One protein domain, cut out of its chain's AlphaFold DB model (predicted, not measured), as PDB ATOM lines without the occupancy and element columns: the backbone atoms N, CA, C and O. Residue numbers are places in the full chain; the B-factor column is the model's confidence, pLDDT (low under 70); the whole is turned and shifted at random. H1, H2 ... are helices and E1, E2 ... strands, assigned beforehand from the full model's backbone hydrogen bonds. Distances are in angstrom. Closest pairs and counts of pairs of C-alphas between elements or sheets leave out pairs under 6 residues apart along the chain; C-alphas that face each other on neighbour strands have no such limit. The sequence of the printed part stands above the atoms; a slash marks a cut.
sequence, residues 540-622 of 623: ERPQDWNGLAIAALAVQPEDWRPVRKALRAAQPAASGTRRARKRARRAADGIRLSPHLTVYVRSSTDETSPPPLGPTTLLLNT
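What this domain is: This is residues 540 to 622 of the 623 residues of an uncharacterized protein of Streptomyces qaidamensis (UniProt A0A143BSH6). H1 and H2 cover one face of a three-stranded sheet, H3 sits at its level, and residues 606 to 612 stick out. The 83 printed residues, mixed in class, include H1 to H3, then the mixed sheet E1 E2 E3. They are compact, radius of gyration 13.1 A, spanning 38 by 30 by 16 A.

How they stand to each other: Find H1, residues 542 to 553, on the same face as H2, residues 557 to 570. H2 touches H3, residues 578 to 588, closest at C-alphas 569 and 580, 5.0 A. E1, residues 591 to 594, and E2, residues 597 to 603, form a hairpin, N 591 to O 599 2.8 A; E3, residues 617 to 622, is parallel to E2, N 602 to O 620 2.8 A. H3 has every O i to N i+4 pair within hydrogen-bond range, H1 6 of 8, H2 7 of 10.

Where its parts are: Start at C-alpha 542, (419.274, 350.636, 395.807); H2 spans 20.9 A, E2 20.0 A; end at C-alpha 622, (402.453, 346.267, 382.161).

The domain as a whole: The printed part has no cut; the link E2 to E3 is long; 18 residues have pLDDT under 70, among them residues 604 to 616.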
ATOM      1  N   GLU A 540     416.956 352.663 390.929       93.06
ATOM      2  CA  GLU A 540     416.274 353.875 391.408       93.06
ATOM      3  C   GLU A 540     416.254 354.014 392.936       93.06
ATOM      4  O   GLU A 540     416.200 355.126 393.460       93.06
ATOM      5  N   ARG A 541     416.262 352.890 393.660       92.25
ATOM      6  CA  ARG A 541     416.150 352.806 395.126       92.25
ATOM      7  C   ARG A 541     417.045 351.690 395.688       92.25
ATOM      8  O   ARG A 541     416.544 350.781 396.356       92.25
ATOM      9  N   PRO A 542     418.366 351.726 395.442       91.50
ATOM     10  CA  PRO A 542     419.274 350.636 395.807       91.50
ATOM     11  C   PRO A 542     419.243 350.262 397.298       91.50
ATOM     12  O   PRO A 542     419.437 349.100 397.648       91.50
ATOM     13  N   GLN A 543     418.949 351.217 398.185       91.12
ATOM     14  CA  GLN A 543     418.807 350.981 399.624       91.12
ATOM     15  C   GLN A 543     417.600 350.099 399.995       91.12
ATOM     16  O   GLN A 543     417.638 349.419 401.017       91.12
ATOM     17  N   ASP A 544     416.551 350.087 399.166       92.94
ATOM     18  CA  ASP A 544     415.347 349.271 399.378       92.94
ATOM     19  C   ASP A 544     415.485 347.879 398.733       92.94
ATOM     20  O   ASP A 544     414.759 346.948 399.091       92.94
ATOM     21  N   TRP A 545     416.415 347.722 397.780       95.38
ATOM     22  CA  TRP A 545     416.555 346.513 396.965       95.38
ATOM     23  C   TRP A 545     416.768 345.259 397.805       95.38
ATOM     24  O   TRP A 545     416.112 344.250 397.570       95.38
ATOM     25  N   ASN A 546     417.633 345.336 398.819       95.75
ATOM     26  CA  ASN A 546     417.998 344.194 399.654       95.75
ATOM     27  C   ASN A 546     416.777 343.535 400.313       95.75
ATOM     28  O   ASN A 546     416.520 342.341 400.138       95.75
ATOM     29  N   GLY A 547     415.993 344.343 401.032       94.62
ATOM     30  CA  GLY A 547     414.803 343.874 401.733       94.62
ATOM     31  C   GLY A 547     413.720 343.400 400.769       94.62
ATOM     32  O   GLY A 547     413.062 342.396 401.037       94.62
ATOM     33  N   LEU A 548     413.558 344.079 399.627       95.62
ATOM     34  CA  LEU A 548     412.578 343.704 398.608       95.62
ATOM     35  C   LEU A 548     412.948 342.416 397.873       95.62
ATOM     36  O   LEU A 548     412.060 341.601 397.636       95.62
ATOM     37  N   ALA A 549     414.226 342.201 397.557       96.75
ATOM     38  CA  ALA A 549     414.713 340.965 396.959       96.75
ATOM     39  C   ALA A 549     414.460 339.789 397.907       96.75
ATOM     40  O   ALA A 549     413.769 338.847 397.533       96.75
ATOM     41  N   ILE A 550     414.898 339.877 399.169       96.19
ATOM     42  CA  ILE A 550     414.655 338.820 400.164       96.19
ATOM     43  C   ILE A 550     413.148 338.568 400.341       96.19
ATOM     44  O   ILE A 550     412.708 337.421 400.322       96.19
ATOM     45  N   ALA A 551     412.334 339.621 400.471       96.00
ATOM     46  CA  ALA A 551     410.895 339.476 400.686       96.00
ATOM     47  C   ALA A 551     410.158 338.887 399.473       96.00
ATOM     48  O   ALA A 551     409.250 338.079 399.660       96.00
ATOM     49  N   ALA A 552     410.529 339.277 398.249       96.38
ATOM     50  CA  ALA A 552     409.991 338.712 397.013       96.38
ATOM     51  C   ALA A 552     410.387 337.248 396.858       96.38
ATOM     52  O   ALA A 552     409.535 336.395 396.614       96.38
ATOM     53  N   LEU A 553     411.662 336.944 397.065       96.94
ATOM     54  CA  LEU A 553     412.181 335.600 396.893       96.94
ATOM     55  C   LEU A 553     411.801 334.658 398.041       96.94
ATOM     56  O   LEU A 553     411.940 333.459 397.870       96.94
ATOM     57  N   ALA A 554     411.236 335.146 399.148       96.12
ATOM     58  CA  ALA A 554     410.625 334.313 400.188       96.12
ATOM     59  C   ALA A 554     409.169 333.890 399.888       96.12
ATOM     60  O   ALA A 554     408.621 333.052 400.603       96.12
ATOM     61  N   VAL A 555     408.512 334.461 398.867       96.31
ATOM     62  CA  VAL A 555     407.133 334.093 398.494       96.31
ATOM     63  C   VAL A 555     407.117 332.733 397.798       96.31
ATOM     64  O   VAL A 555     407.877 332.517 396.849       96.31
ATOM     65  N   GLN A 556     406.208 331.851 398.226       95.94
ATOM     66  CA  GLN A 556     406.027 330.530 397.624       95.94
ATOM     67  C   GLN A 556     405.644 330.633 396.135       95.94
ATOM     68  O   GLN A 556     404.863 331.521 395.767       95.94
ATOM     69  N   PRO A 557     406.145 329.743 395.255       93.94
ATOM     70  CA  PRO A 557     405.833 329.772 393.824       93.94
ATOM     71  C   PRO A 557     404.326 329.846 393.509       93.94
ATOM     72  O   PRO A 557     403.895 330.614 392.639       93.94
ATOM     73  N   GLU A 558     403.493 329.100 394.234       94.62
ATOM     74  CA  GLU A 558     402.037 329.066 394.069       94.62
ATOM     75  C   GLU A 558     401.333 330.367 394.485       94.62
ATOM     76  O   GLU A 558     400.291 330.725 393.909       94.62
ATOM     77  N   ASP A 559     401.920 331.122 395.413       96.00
ATOM     78  CA  ASP A 559     401.357 332.360 395.956       96.00
ATOM     79  C   ASP A 559     401.487 333.541 394.987       96.00
ATOM     80  O   ASP A 559     400.787 334.545 395.124       96.00
ATOM     81  N   TRP A 560     402.259 333.398 393.906       95.44
ATOM     82  CA  TRP A 560     402.302 334.365 392.801       95.44
ATOM     83  C   TRP A 560     401.042 334.358 391.923       95.44
ATOM     84  O   TRP A 560     400.843 335.237 391.071       95.44
ATOM     85  N   ARG A 561     400.137 333.388 392.110       95.38
ATOM     86  CA  ARG A 561     398.923 333.226 391.293       95.38
ATOM     87  C   ARG A 561     398.016 334.471 391.234       95.38
ATOM     88  O   ARG A 561     397.475 334.726 390.150       95.38
ATOM     89  N   PRO A 562     397.782 335.247 392.314       93.88
ATOM     90  CA  PRO A 562     397.003 336.483 392.254       93.88
ATOM     91  C   PRO A 562     397.658 337.551 391.369       93.88
ATOM     92  O   PRO A 562     396.953 338.159 390.561       93.88
ATOM     93  N   VAL A 563     398.984 337.715 391.444       93.00
ATOM     94  CA  VAL A 563     399.744 338.664 390.611       93.00
ATOM     95  C   VAL A 563     399.690 338.248 389.143       93.00
ATOM     96  O   VAL A 563     399.312 339.047 388.292       93.00
ATOM     97  N   ARG A 564     399.907 336.961 388.838       93.69
ATOM     98  CA  ARG A 564     399.789 336.430 387.467       93.69
ATOM     99  C   ARG A 564     398.398 336.670 386.869       93.69
ATOM    100  O   ARG A 564     398.258 336.996 385.691       93.69
ATOM    101  N   LYS A 565     397.338 336.526 387.677       91.25
ATOM    102  CA  LYS A 565     395.956 336.836 387.261       91.25
ATOM    103  C   LYS A 565     395.739 338.334 387.035       91.25
ATOM    104  O   LYS A 565     394.939 338.678 386.166       91.25
ATOM    105  N   ALA A 566     396.384 339.189 387.824       88.62
ATOM    106  CA  ALA A 566     396.313 340.636 387.674       88.62
ATOM    107  C   ALA A 566     397.022 341.108 386.399       88.62
ATOM    108  O   ALA A 566     396.390 341.793 385.600       88.62
ATOM    109  N   LEU A 567     398.252 340.648 386.153       89.31
ATOM    110  CA  LEU A 567     399.017 340.939 384.933       89.31
ATOM    111  C   LEU A 567     398.233 340.550 383.671       89.31
ATOM    112  O   LEU A 567     398.004 341.379 382.796       89.31
ATOM    113  N   ARG A 568     397.684 339.327 383.621       87.81
ATOM    114  CA  ARG A 568     396.826 338.886 382.501       87.81
ATOM    115  C   ARG A 568     395.566 339.738 382.320       87.81
ATOM    116  O   ARG A 568     395.092 339.894 381.203       87.81
ATOM    117  N   ALA A 569     394.982 340.251 383.405       84.50
ATOM    118  CA  ALA A 569     393.785 341.093 383.333       84.50
ATOM    119  C   ALA A 569     394.088 342.531 382.884       84.50
ATOM    120  O   ALA A 569     393.177 343.207 382.406       84.50
ATOM    121  N   ALA A 570     395.331 342.981 383.061       79.31
ATOM    122  CA  ALA A 570     395.813 344.290 382.643       79.31
ATOM    123  C   ALA A 570     396.233 344.331 381.160       79.31
ATOM    124  O   ALA A 570     396.292 345.412 380.585       79.31
ATOM    125  N   GLN A 571     396.438 343.175 380.514       82.06
ATOM    126  CA  GLN A 571     396.736 343.115 379.081       82.06
ATOM    127  C   GLN A 571     395.585 343.706 378.230       82.06
ATOM    128  O   GLN A 571     394.413 343.385 378.482       82.06
ATOM    129  N   PRO A 572     395.883 344.503 377.181       72.81
ATOM    130  CA  PRO A 572     394.882 345.239 376.398       72.81
ATOM    131  C   PRO A 572     393.726 344.375 375.878       72.81
ATOM    132  O   PRO A 572     392.562 344.757 376.009       72.81
ATOM    133  N   ALA A 573     394.020 343.168 375.384       65.94
ATOM    134  CA  ALA A 573     393.025 342.239 374.841       65.94
ATOM    135  C   ALA A 573     392.016 341.713 375.889       65.94
ATOM    136  O   ALA A 573     390.881 341.381 375.548       65.94
ATOM    137  N   ALA A 574     392.389 341.662 377.173       61.84
ATOM    138  CA  ALA A 574     391.530 341.170 378.256       61.84
ATOM    139  C   ALA A 574     390.689 342.281 378.922       61.84
ATOM    140  O   ALA A 574     389.695 341.996 379.606       61.84
ATOM    141  N   SER A 575     391.059 343.549 378.706       61.75
ATOM    142  CA  SER A 575     390.516 344.742 379.380       61.75
ATOM    143  C   SER A 575     389.049 345.075 379.039       61.75
ATOM    144  O   SER A 575     388.397 345.871 379.729       61.75
ATOM    145  N   GLY A 576     388.487 344.432 378.008       73.25
ATOM    146  CA  GLY A 576     387.113 344.653 377.551       73.25
ATOM    147  C   GLY A 576     386.034 344.224 378.553       73.25
ATOM    148  O   GLY A 576     384.925 344.758 378.538       73.25
ATOM    149  N   THR A 577     386.335 343.301 379.475       79.62
ATOM    150  CA  THR A 577     385.327 342.792 380.421       79.62
ATOM    151  C   THR A 577     385.282 343.597 381.725       79.62
ATOM    152  O   THR A 577     386.308 343.917 382.330       79.62
ATOM    153  N   ARG A 578     384.075 343.844 382.261       82.69
ATOM    154  CA  ARG A 578     383.881 344.484 383.584       82.69
ATOM    155  C   ARG A 578     384.653 343.765 384.701       82.69
ATOM    156  O   ARG A 578     385.139 344.401 385.637       82.69
ATOM    157  N   ARG A 579     384.776 342.433 384.608       80.56
ATOM    158  CA  ARG A 579     385.510 341.601 385.573       80.56
ATOM    159  C   ARG A 579     387.021 341.829 385.494       80.56
ATOM    160  O   ARG A 579     387.646 341.895 386.551       80.56
ATOM    161  N   ALA A 580     387.585 341.973 384.293       77.00
ATOM    162  CA  ALA A 580     388.994 342.317 384.107       77.00
ATOM    163  C   ALA A 580     389.300 343.709 384.671       77.00
ATOM    164  O   ALA A 580     390.180 343.821 385.517       77.00
ATOM    165  N   ARG A 581     388.480 344.725 384.360       78.06
ATOM    166  CA  ARG A 581     388.638 346.088 384.914       78.06
ATOM    167  C   ARG A 581     388.592 346.122 386.442       78.06
ATOM    168  O   ARG A 581     389.422 346.759 387.076       78.06
ATOM    169  N   LYS A 582     387.657 345.386 387.062       82.62
ATOM    170  CA  LYS A 582     387.585 345.272 388.532       82.62
ATOM    171  C   LYS A 582     388.829 344.597 389.124       82.62
ATOM    172  O   LYS A 582     389.239 344.959 390.222       82.62
ATOM    173  N   ARG A 583     389.405 343.604 388.436       78.94
ATOM    174  CA  ARG A 583     390.643 342.934 388.869       78.94
ATOM    175  C   ARG A 583     391.863 343.837 388.716       78.94
ATOM    176  O   ARG A 583     392.622 343.923 389.667       78.94
ATOM    177  N   ALA A 584     391.996 344.526 387.584       76.12
ATOM    178  CA  ALA A 584     393.054 345.505 387.357       76.12
ATOM    179  C   ALA A 584     393.016 346.609 388.426       76.12
ATOM    180  O   ALA A 584     394.024 346.864 389.069       76.12
ATOM    181  N   ARG A 585     391.827 347.150 388.736       81.19
ATOM    182  CA  ARG A 585     391.664 348.143 389.811       81.19
ATOM    183  C   ARG A 585     392.103 347.618 391.181       81.19
ATOM    184  O   ARG A 585     392.855 348.285 391.868       81.19
ATOM    185  N   ARG A 586     391.700 346.397 391.554       79.62
ATOM    186  CA  ARG A 586     392.157 345.773 392.811       79.62
ATOM    187  C   ARG A 586     393.666 345.539 392.850       79.62
ATOM    188  O   ARG A 586     394.244 345.566 393.923       79.62
ATOM    189  N   ALA A 587     394.288 345.259 391.708       79.31
ATOM    190  CA  ALA A 587     395.735 345.097 391.632       79.31
ATOM    191  C   ALA A 587     396.473 346.441 391.729       79.31
ATOM    192  O   ALA A 587     397.571 346.489 392.278       79.31
ATOM    193  N   ALA A 588     395.845 347.526 391.270       81.44
ATOM    194  CA  ALA A 588     396.309 348.892 391.495       81.44
ATOM    195  C   ALA A 588     396.151 349.339 392.964       81.44
ATOM    196  O   ALA A 588     396.906 350.196 393.409       81.44
ATOM    197  N   ASP A 589     395.235 348.731 393.729       84.94
ATOM    198  CA  ASP A 589     395.104 348.941 395.183       84.94
ATOM    199  C   ASP A 589     396.163 348.159 396.003       84.94
ATOM    200  O   ASP A 589     396.281 348.358 397.213       84.94
ATOM    201  N   GLY A 590     396.951 347.290 395.354       89.44
ATOM    202  CA  GLY A 590     398.013 346.490 395.966       89.44
ATOM    203  C   GLY A 590     397.592 345.058 396.316       89.44
ATOM    204  O   GLY A 590     396.539 344.792 396.897       89.44
ATOM    205  N   ILE A 591     398.450 344.101 395.971       91.94
ATOM    206  CA  ILE A 591     398.327 342.678 396.290       91.94
ATOM    207  C   ILE A 591     399.352 342.364 397.378       91.94
ATOM    208  O   ILE A 591     400.549 342.275 397.109       91.94
ATOM    209  N   ARG A 592     398.887 342.200 398.617       93.19
ATOM    210  CA  ARG A 592     399.747 341.789 399.731       93.19
ATOM    211  C   ARG A 592     400.023 340.289 399.639       93.19
ATOM    212  O   ARG A 592     399.084 339.501 399.723       93.19
ATOM    213  N   LEU A 593     401.289 339.919 399.469       92.94
ATOM    214  CA  LEU A 593     401.733 338.522 399.384       92.94
ATOM    215  C   LEU A 593     402.323 338.033 400.706       92.94
ATOM    216  O   LEU A 593     402.169 336.874 401.063       92.94
ATOM    217  N   SER A 594     402.951 338.932 401.465       91.81
ATOM    218  CA  SER A 594     403.509 338.633 402.782       91.81
ATOM    219  C   SER A 594     403.427 339.862 403.699       91.81
ATOM    220  O   SER A 594     403.001 340.945 403.270       91.81
ATOM    221  N   PRO A 595     403.826 339.756 404.980       89.56
ATOM    222  CA  PRO A 595     403.954 340.921 405.847       89.56
ATOM    223  C   PRO A 595     404.919 341.987 405.311       89.56
ATOM    224  O   PRO A 595     404.729 343.159 405.628       89.56
ATOM    225  N   HIS A 596     405.889 341.586 404.483       91.50
ATOM    226  CA  HIS A 596     406.996 342.418 404.009       91.50
ATOM    227  C   HIS A 596     406.938 342.733 402.507       91.50
ATOM    228  O   HIS A 596     407.814 343.432 402.007       91.50
ATOM    229  N   LEU A 597     405.914 342.252 401.790       94.25
ATOM    230  CA  LEU A 597     405.783 342.461 400.351       94.25
ATOM    231  C   LEU A 597     404.350 342.782 399.933       94.25
ATOM    232  O   LEU A 597     403.429 341.971 400.086       94.25
ATOM    233  N   THR A 598     404.195 343.953 399.322       93.56
ATOM    234  CA  THR A 598     402.991 344.330 398.577       93.56
ATOM    235  C   THR A 598     403.360 344.646 397.134       93.56
ATOM    236  O   THR A 598     404.282 345.417 396.873       93.56
ATOM    237  N   VAL A 599     402.634 344.042 396.193       92.69
ATOM    238  CA  VAL A 599     402.862 344.191 394.752       92.69
ATOM    239  C   VAL A 599     401.724 344.987 394.134       92.69
ATOM    240  O   VAL A 599     400.560 344.608 394.254       92.69
ATOM    241  N   TYR A 600     402.055 346.064 393.437       90.31
ATOM    242  CA  TYR A 600     401.106 346.895 392.706       90.31
ATOM    243  C   TYR A 600     401.250 346.615 391.217       90.31
ATOM    244  O   TYR A 600     402.364 346.588 390.705       90.31
ATOM    245  N   VAL A 601     400.133 346.414 390.517       86.75
ATOM    246  CA  VAL A 601     400.131 346.213 389.059       86.75
ATOM    247  C   VAL A 601     399.478 347.413 388.394       86.75
ATOM    248  O   VAL A 601     398.313 347.708 388.669       86.75
ATOM    249  N   ARG A 602     400.220 348.090 387.515       81.12
ATOM    250  CA  ARG A 602     399.776 349.279 386.783       81.12
ATOM    251  C   ARG A 602     399.793 349.068 385.281       81.12
ATOM    252  O   ARG A 602     400.671 348.395 384.755       81.12
ATOM    253  N   SER A 603     398.838 349.705 384.606       71.56
ATOM    254  CA  SER A 603     398.894 349.889 383.157       71.56
ATOM    255  C   SER A 603     399.792 351.078 382.827       71.56
ATOM    256  O   SER A 603     399.675 352.116 383.476       71.56
ATOM    257  N   SER A 604     400.623 350.943 381.790       67.56
ATOM    258  CA  SER A 604     401.439 352.018 381.204       67.56
ATOM    259  C   SER A 604     400.639 353.274 380.817       67.56
ATOM    260  O   SER A 604     401.211 354.348 380.685       67.56
ATOM    261  N   THR A 605     399.313 353.158 380.673       66.38
ATOM    262  CA  THR A 605     398.412 354.243 380.241       66.38
ATOM    263  C   THR A 605     397.781 355.064 381.373       66.38
ATOM    264  O   THR A 605     397.104 356.051 381.091       66.38
ATOM    265  N   ASP A 606     397.969 354.682 382.641       66.56
ATOM    266  CA  ASP A 606     397.346 355.362 383.785       66.56
ATOM    267  C   ASP A 606     398.354 356.286 384.497       66.56
ATOM    268  O   ASP A 606     399.045 355.888 385.436       66.56
ATOM    269  N   GLU A 607     398.450 357.539 384.031       58.22
ATOM    270  CA  GLU A 607     399.364 358.570 384.564       58.22
ATOM    271  C   GLU A 607     398.922 359.150 385.927       58.22
ATOM    272  O   GLU A 607     399.637 359.948 386.543       58.22
ATOM    273  N   THR A 608     397.757 358.752 386.456       58.28
ATOM    274  CA  THR A 608     397.268 359.267 387.742       58.28
ATOM    275  C   THR A 608     398.031 358.621 388.916       58.28
ATOM    276  O   THR A 608     397.869 357.451 389.258       58.28
ATOM    277  N   SER A 609     398.970 359.362 389.512       46.84
ATOM    278  CA  SER A 609     399.941 358.867 390.511       46.84
ATOM    279  C   SER A 609     399.382 358.756 391.943       46.84
ATOM    280  O   SER A 609     398.702 359.679 392.388       46.84
ATOM    281  N   PRO A 610     399.774 357.743 392.747       47.38
ATOM    282  CA  PRO A 610     400.080 357.921 394.156       47.38
ATOM    283  C   PRO A 610     401.591 358.196 394.338       47.38
ATOM    284  O   PRO A 610     402.387 357.865 393.458       47.38
ATOM    285  N   PRO A 611     401.980 358.839 395.454       49.53
ATOM    286  CA  PRO A 611     403.337 359.322 395.726       49.53
ATOM    287  C   PRO A 611     404.248 358.142 396.168       49.53
ATOM    288  O   PRO A 611     403.823 356.992 396.028       49.53
ATOM    289  N   PRO A 612     405.505 358.361 396.625       50.81
ATOM    290  CA  PRO A 612     406.538 357.333 396.584       50.81
ATOM    291  C   PRO A 612     406.125 356.113 397.402       50.81
ATOM    292  O   PRO A 612     405.726 356.203 398.565       50.81
ATOM    293  N   LEU A 613     406.197 354.967 396.739       60.47
ATOM    294  CA  LEU A 613     405.862 353.678 397.306       60.47
ATOM    295  C   LEU A 613     406.856 353.383 398.438       60.47
ATOM    296  O   LEU A 613     408.065 353.493 398.247       60.47
ATOM    297  N   GLY A 614     406.345 353.053 399.627       59.81
ATOM    298  CA  GLY A 614     407.179 352.768 400.796       59.81
ATOM    299  C   GLY A 614     408.143 351.585 400.576       59.81
ATOM    300  O   GLY A 614     408.013 350.850 399.590       59.81
ATOM    301  N   PRO A 615     409.072 351.340 401.515       64.19
ATOM    302  CA  PRO A 615     410.201 350.413 401.338       64.19
ATOM    303  C   PRO A 615     409.804 348.944 401.105       64.19
ATOM    304  O   PRO A 615     410.621 348.144 400.678       64.19
ATOM    305  N   THR A 616     408.544 348.569 401.343       66.81
ATOM    306  CA  THR A 616     408.015 347.196 401.200       66.81
ATOM    307  C   THR A 616     407.180 346.989 399.931       66.81
ATOM    308  O   THR A 616     406.303 346.120 399.885       66.81
ATOM    309  N   THR A 617     407.379 347.840 398.921       72.69
ATOM    310  CA  THR A 617     406.495 347.913 397.759       72.69
ATOM    311  C   THR A 617     407.212 347.704 396.430       72.69
ATOM    312  O   THR A 617     408.158 348.431 396.108       72.69
ATOM    313  N   LEU A 618     406.682 346.775 395.625       72.00
ATOM    314  CA  LEU A 618     407.065 346.571 394.228       72.00
ATOM    315  C   LEU A 618     405.992 347.097 393.281       72.00
ATOM    316  O   LEU A 618     404.802 346.826 393.459       72.00
ATOM    317  N   LEU A 619     406.435 347.815 392.254       78.06
ATOM    318  CA  LEU A 619     405.588 348.297 391.177       78.06
ATOM    319  C   LEU A 619     405.860 347.498 389.909       78.06
ATOM    320  O   LEU A 619     406.982 347.511 389.411       78.06
ATOM    321  N   LEU A 620     404.827 346.843 389.388       73.44
ATOM    322  CA  LEU A 620     404.844 346.181 388.091       73.44
ATOM    323  C   LEU A 620     404.149 347.073 387.067       73.44
ATOM    324  O   LEU A 620     402.952 347.344 387.196       73.44
ATOM    325  N   ASN A 621     404.885 347.488 386.042       64.12
ATOM    326  CA  ASN A 621     404.321 348.180 384.889       64.12
ATOM    327  C   ASN A 621     404.028 347.148 383.801       64.12
ATOM    328  O   ASN A 621     404.921 346.415 383.385       64.12
ATOM    329  N   THR A 622     402.782 347.070 383.341       53.56
ATOM    330  CA  THR A 622     402.453 346.267 382.161       53.56
ATOM    331  C   THR A 622     402.692 347.100 380.905       53.56
ATOM    332  O   THR A 622     402.277 348.265 380.916       53.56
TER     333      THR A 622